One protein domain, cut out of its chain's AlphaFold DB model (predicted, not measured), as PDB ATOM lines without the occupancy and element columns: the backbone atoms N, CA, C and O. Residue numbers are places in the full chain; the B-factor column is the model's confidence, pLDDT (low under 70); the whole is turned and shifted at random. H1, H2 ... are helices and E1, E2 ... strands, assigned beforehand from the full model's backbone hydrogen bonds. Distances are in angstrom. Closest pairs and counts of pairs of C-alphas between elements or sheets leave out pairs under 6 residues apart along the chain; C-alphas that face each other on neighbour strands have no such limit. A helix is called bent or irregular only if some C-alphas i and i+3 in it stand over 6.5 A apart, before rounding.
ATOM      1  N   HIS A   2     -25.828 -15.011 -32.227       75.69
ATOM      2  CA  HIS A   2     -26.271 -15.192 -33.608       75.69
ATOM      3  C   HIS A   2     -27.678 -14.619 -33.806       75.69
ATOM      4  O   HIS A   2     -28.679 -15.299 -33.609       75.69
ATOM      5  N   GLN A   3     -27.763 -13.349 -34.196       85.94
ATOM      6  CA  GLN A   3     -29.034 -12.645 -34.358       85.94
ATOM      7  C   GLN A   3     -29.223 -12.200 -35.806       85.94
ATOM      8  O   GLN A   3     -28.370 -11.501 -36.352       85.94
ATOM      9  N   LEU A   4     -30.363 -12.550 -36.412       92.50
ATOM     10  CA  LEU A   4     -30.737 -12.034 -37.730       92.50
ATOM     11  C   LEU A   4     -31.624 -10.799 -37.598       92.50
ATOM     12  O   LEU A   4     -32.603 -10.785 -36.854       92.50
ATOM     13  N   THR A   5     -31.319  -9.779 -38.393       95.19
ATOM     14  CA  THR A   5     -32.173  -8.600 -38.567       95.19
ATOM     15  C   THR A   5     -32.661  -8.543 -40.006       95.19
ATOM     16  O   THR A   5     -31.851  -8.555 -40.935       95.19
ATOM     17  N   ALA A   6     -33.977  -8.456 -40.197       96.69
ATOM     18  CA  ALA A   6     -34.612  -8.377 -41.504       96.69
ATOM     19  C   ALA A   6     -35.305  -7.026 -41.698       96.69
ATOM     20  O   ALA A   6     -36.082  -6.589 -40.856       96.69
ATOM     21  N   ASN A   7     -35.036  -6.369 -42.821       97.31
ATOM     22  CA  ASN A   7     -35.709  -5.148 -43.250       97.31
ATOM     23  C   ASN A   7     -36.686  -5.491 -44.379       97.31
ATOM     24  O   ASN A   7     -36.254  -5.772 -45.503       97.31
ATOM     25  N   HIS A   8     -37.979  -5.492 -44.059       95.75
ATOM     26  CA  HIS A   8     -39.065  -5.815 -44.974       95.75
ATOM     27  C   HIS A   8     -39.513  -4.584 -45.754       95.75
ATOM     28  O   HIS A   8     -39.775  -3.523 -45.181       95.75
ATOM     29  N   ARG A   9     -39.601  -4.730 -47.079       91.62
ATOM     30  CA  ARG A   9     -39.995  -3.664 -48.001       91.62
ATOM     31  C   ARG A   9     -40.930  -4.205 -49.083       91.62
ATOM     32  O   ARG A   9     -40.908  -5.406 -49.386       91.62
ATOM     33  N   PRO A  10     -41.703  -3.328 -49.743       87.38
ATOM     34  CA  PRO A  10     -42.379  -3.693 -50.977       87.38
ATOM     35  C   PRO A  10     -41.366  -4.257 -51.984       87.38
ATOM     36  O   PRO A  10     -40.395  -3.591 -52.338       87.38
ATOM     37  N   GLY A  11     -41.569  -5.503 -52.414       86.25
ATOM     38  CA  GLY A  11     -40.705  -6.181 -53.388       86.25
ATOM     39  C   GLY A  11     -39.570  -7.038 -52.813       86.25
ATOM     40  O   GLY A  11     -38.897  -7.706 -53.595       86.25
ATOM     41  N   GLY A  12     -39.361  -7.093 -51.491       92.12
ATOM     42  CA  GLY A  12     -38.412  -8.047 -50.909       92.12
ATOM     43  C   GLY A  12     -37.971  -7.758 -49.478       92.12
ATOM     44  O   GLY A  12     -38.452  -6.839 -48.818       92.12
ATOM     45  N   THR A  26     -22.402 -25.104 -35.003       90.81
ATOM     46  CA  THR A  26     -22.970 -26.348 -34.494       90.81
ATOM     47  C   THR A  26     -24.253 -26.694 -35.266       90.81
ATOM     48  O   THR A  26     -24.836 -25.834 -35.934       90.81
ATOM     49  N   PRO A  27     -24.737 -27.947 -35.199       90.88
ATOM     50  CA  PRO A  27     -26.045 -28.295 -35.751       90.88
ATOM     51  C   PRO A  27     -27.185 -27.402 -35.234       90.88
ATOM     52  O   PRO A  27     -28.075 -27.047 -36.010       90.88
ATOM     53  N   ASP A  28     -27.137 -26.993 -33.965       87.38
ATOM     54  CA  ASP A  28     -28.163 -26.143 -33.357       87.38
ATOM     55  C   ASP A  28     -28.134 -24.719 -33.921       87.38
ATOM     56  O   ASP A  28     -29.192 -24.172 -34.239       87.38
ATOM     57  N   ASP A  29     -26.945 -24.164 -34.178       86.62
ATOM     58  CA  ASP A  29     -26.797 -22.868 -34.855       86.62
ATOM     59  C   ASP A  29     -27.452 -22.896 -36.245       86.62
ATOM     60  O   ASP A  29     -28.205 -21.993 -36.618       86.62
ATOM     61  N   ILE A  30     -27.232 -23.971 -37.012       88.69
ATOM     62  CA  ILE A  30     -27.831 -24.144 -38.345       88.69
ATOM     63  C   ILE A  30     -29.361 -24.183 -38.245       88.69
ATOM     64  O   ILE A  30     -30.058 -23.533 -39.033       88.69
ATOM     65  N   LEU A  31     -29.902 -24.932 -37.279       89.25
ATOM     66  CA  LEU A  31     -31.345 -25.019 -37.055       89.25
ATOM     67  C   LEU A  31     -31.939 -23.674 -36.620       89.25
ATOM     68  O   LEU A  31     -33.033 -23.317 -37.072       89.25
ATOM     69  N   LEU A  32     -31.227 -22.916 -35.791       86.44
ATOM     70  CA  LEU A  32     -31.600 -21.575 -35.348       86.44
ATOM     71  C   LEU A  32     -31.707 -20.621 -36.541       86.44
ATOM     72  O   LEU A  32     -32.762 -20.008 -36.744       86.44
ATOM     73  N   PHE A  33     -30.689 -20.572 -37.401       89.38
ATOM     74  CA  PHE A  33     -30.725 -19.755 -38.613       89.38
ATOM     75  C   PHE A  33     -31.838 -20.187 -39.570       89.38
ATOM     76  O   PHE A  33     -32.573 -19.340 -40.078       89.38
ATOM     77  N   ALA A  34     -32.037 -21.492 -39.776       91.00
ATOM     78  CA  ALA A  34     -33.107 -21.996 -40.634       91.00
ATOM     79  C   ALA A  34     -34.502 -21.578 -40.133       91.00
ATOM     80  O   ALA A  34     -35.357 -21.174 -40.930       91.00
ATOM     81  N   ARG A  35     -34.741 -21.626 -38.815       91.56
ATOM     82  CA  ARG A  35     -35.999 -21.171 -38.195       91.56
ATOM     83  C   ARG A  35     -36.200 -19.668 -38.371       91.56
ATOM     84  O   ARG A  35     -37.284 -19.256 -38.788       91.56
ATOM     85  N   ALA A  36     -35.166 -18.865 -38.124       92.56
ATOM     86  CA  ALA A  36     -35.224 -17.417 -38.303       92.56
ATOM     87  C   ALA A  36     -35.519 -17.043 -39.768       92.56
ATOM     88  O   ALA A  36     -36.440 -16.276 -40.040       92.56
ATOM     89  N   VAL A  37     -34.826 -17.664 -40.727       93.25
ATOM     90  CA  VAL A  37     -35.043 -17.451 -42.169       93.25
ATOM     91  C   VAL A  37     -36.452 -17.849 -42.596       93.25
ATOM     92  O   VAL A  37     -37.100 -17.122 -43.351       93.25
ATOM     93  N   ARG A  38     -36.971 -18.970 -42.081       94.56
ATOM     94  CA  ARG A  38     -38.356 -19.380 -42.333       94.56
ATOM     95  C   ARG A  38     -39.344 -18.319 -41.851       94.56
ATOM     96  O   ARG A  38     -40.279 -17.996 -42.581       94.56
ATOM     97  N   GLN A  39     -39.146 -17.770 -40.654       94.25
ATOM     98  CA  GLN A  39     -40.043 -16.750 -40.118       94.25
ATOM     99  C   GLN A  39     -39.948 -15.429 -40.894       94.25
ATOM    100  O   GLN A  39     -40.976 -14.809 -41.155       94.25
ATOM    101  N   ILE A  40     -38.752 -15.037 -41.342       95.12
ATOM    102  CA  ILE A  40     -38.554 -13.891 -42.244       95.12
ATOM    103  C   ILE A  40     -39.384 -14.060 -43.522       95.12
ATOM    104  O   ILE A  40     -40.108 -13.147 -43.924       95.12
ATOM    105  N   ALA A  41     -39.327 -15.236 -44.151       93.88
ATOM    106  CA  ALA A  41     -40.093 -15.511 -45.363       93.88
ATOM    107  C   ALA A  41     -41.612 -15.448 -45.122       93.88
ATOM    108  O   ALA A  41     -42.336 -14.864 -45.930       93.88
ATOM    109  N   ILE A  42     -42.094 -15.997 -44.000       94.81
ATOM    110  CA  ILE A  42     -43.511 -15.921 -43.605       94.81
ATOM    111  C   ILE A  42     -43.941 -14.462 -43.428       94.81
ATOM    112  O   ILE A  42     -44.957 -14.054 -43.987       94.81
ATOM    113  N   ASN A  43     -43.152 -13.665 -42.707       94.06
ATOM    114  CA  ASN A  43     -43.479 -12.268 -42.433       94.06
ATOM    115  C   ASN A  43     -43.509 -11.448 -43.731       94.06
ATOM    116  O   ASN A  43     -44.438 -10.672 -43.943       94.06
ATOM    117  N   GLN A  44     -42.569 -11.689 -44.652       94.12
ATOM    118  CA  GLN A  44     -42.597 -11.072 -45.979       94.12
ATOM    119  C   GLN A  44     -43.863 -11.445 -46.765       94.12
ATOM    120  O   GLN A  44     -44.481 -10.577 -47.377       94.12
ATOM    121  N   ALA A  45     -44.266 -12.719 -46.749       92.94
ATOM    122  CA  ALA A  45     -45.460 -13.186 -47.454       92.94
ATOM    123  C   ALA A  45     -46.763 -12.602 -46.878       92.94
ATOM    124  O   ALA A  45     -47.737 -12.434 -47.607       92.94
ATOM    125  N   GLN A  46     -46.778 -12.274 -45.585       93.81
ATOM    126  CA  GLN A  46     -47.911 -11.647 -44.898       93.81
ATOM    127  C   GLN A  46     -47.945 -10.116 -45.036       93.81
ATOM    128  O   GLN A  46     -48.864  -9.486 -44.519       93.81
ATOM    129  N   GLY A  47     -46.975  -9.513 -45.732       92.19
ATOM    130  CA  GLY A  47     -46.913  -8.064 -45.920       92.19
ATOM    131  C   GLY A  47     -46.378  -7.311 -44.703       92.19
ATOM    132  O   GLY A  47     -46.772  -6.171 -44.476       92.19
ATOM    133  N   ALA A  48     -45.503  -7.934 -43.909       91.12
ATOM    134  CA  ALA A  48     -44.791  -7.225 -42.856       91.12
ATOM    135  C   ALA A  48     -44.002  -6.037 -43.428       91.12
ATOM    136  O   ALA A  48     -43.413  -6.128 -44.505       91.12
ATOM    137  N   GLU A  49     -43.947  -4.946 -42.670       92.56
ATOM    138  CA  GLU A  49     -43.179  -3.754 -43.016       92.56
ATOM    139  C   GLU A  49     -42.190  -3.407 -41.903       92.56
ATOM    140  O   GLU A  49     -42.432  -3.659 -40.720       92.56
ATOM    141  N   GLY A  50     -41.066  -2.803 -42.292       92.81
ATOM    142  CA  GLY A  50     -40.063  -2.308 -41.358       92.81
ATOM    143  C   GLY A  50     -39.047  -3.360 -40.919       92.81
ATOM    144  O   GLY A  50     -38.876  -4.409 -41.544       92.81
ATOM    145  N   VAL A  51     -38.301  -3.027 -39.867       95.31
ATOM    146  CA  VAL A  51     -37.194  -3.849 -39.370       95.31
ATOM    147  C   VAL A  51     -37.682  -4.771 -38.260       95.31
ATOM    148  O   VAL A  51     -38.253  -4.309 -37.276       95.31
ATOM    149  N   GLN A  52     -37.418  -6.066 -38.407       93.81
ATOM    150  CA  GLN A  52     -37.677  -7.085 -37.400       93.81
ATOM    151  C   GLN A  52     -36.389  -7.802 -37.028       93.81
ATOM    152  O   GLN A  52     -35.484  -7.970 -37.845       93.81
ATOM    153  N   VAL A  53     -36.327  -8.226 -35.775       92.31
ATOM    154  CA  VAL A  53     -35.161  -8.873 -35.193       92.31
ATOM    155  C   VAL A  53     -35.589 -10.250 -34.714       92.31
ATOM    156  O   VAL A  53     -36.550 -10.371 -33.956       92.31
ATOM    157  N   TYR A  54     -34.893 -11.282 -35.177       89.88
ATOM    158  CA  TYR A  54     -35.222 -12.670 -34.876       89.88
ATOM    159  C   TYR A  54     -34.279 -13.185 -33.792       89.88
ATOM    160  O   TYR A  54     -33.064 -13.008 -33.926       89.88
TER     161      TYR A  54
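This is residues 2 to 12 and 26 to 54 of the 67 residues of an uncharacterized protein of Pseudomonas aeruginosa (UniProt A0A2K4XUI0). A narrow ribbon of two antiparallel strands, E1 and E2, packs along one side of a single long helix, H1, near the helix's residues 32 to 44, making a slim rod of two layers. E1 runs nearly the same way as H1, and after a tight turn at the end of the helix E2 runs back beside E1; the earlier turns of H1 reach past the ribbon and help make the long axis. The printed part has 40 residues, with one named helix and two named strands in the order E1, H1, E2 along the chain; the sheet's order is E1 - E2, antiparallel, and the class is mixed, helices and strands. The whole is only just loose, close to compact, with a radius of gyration of the C-alphas of 10.8 A, and the C-alphas span 34 by 15 by 11 A.

The strand E1 holds residues 4 to 9 and is 16.2 A long from first to last C-alpha, beginning at C-alpha 4 at (-30.737, -12.034, -37.730). The strand E2 holds residues 50 to 54, is 13.1 A long, and ends at C-alpha 54 at (-35.222, -12.670, -34.876). The helix H1 holds residues 27 to 45 and is 27.2 A long, from C-alpha 27 at (-26.045, -28.295, -35.751) to C-alpha 45 at (-45.460, -13.186, -47.454).

E1 and E2 are antiparallel neighbours, with 156 degrees between their N-to-C directions. Among the C-alphas that face each other are those of Asn 7 and Val 51, 4.4 A apart, and those of Leu 4 and Tyr 54, 5.4 A apart. N 6 and O 52 are within hydrogen-bond range at 2.8 A, and so are N 54 and O 4 at 2.9 A. The closest C-alphas of E1 and H1 are those of His 8 and Gln 44, 6.4 A apart, and 4 pairs of their C-alphas lie within 8 A. The closest C-alphas of H1 and E2 are those of Ala 36 and Tyr 54, 5.9 A apart, and this is the one pair of theirs within 8 A. From centre to centre, H1 is 12.1 A from E1 and 12.5 A from E2. H1 is not bent, and in it every O i to N i+4 pair is within hydrogen-bond range.

The two C-alphas farthest apart are those of Pro 10 and Thr 26, at 34.1 A. Residues 13 to 25 are not printed; they belong to the link from E1 to H1 across the cut, and C-alphas 12 and 26 stand 29.0 A apart. The link from H1 to E2, with 4 residues between them, is tight. The mean pLDDT of the printed part is 91.5, and no printed residue is under 70.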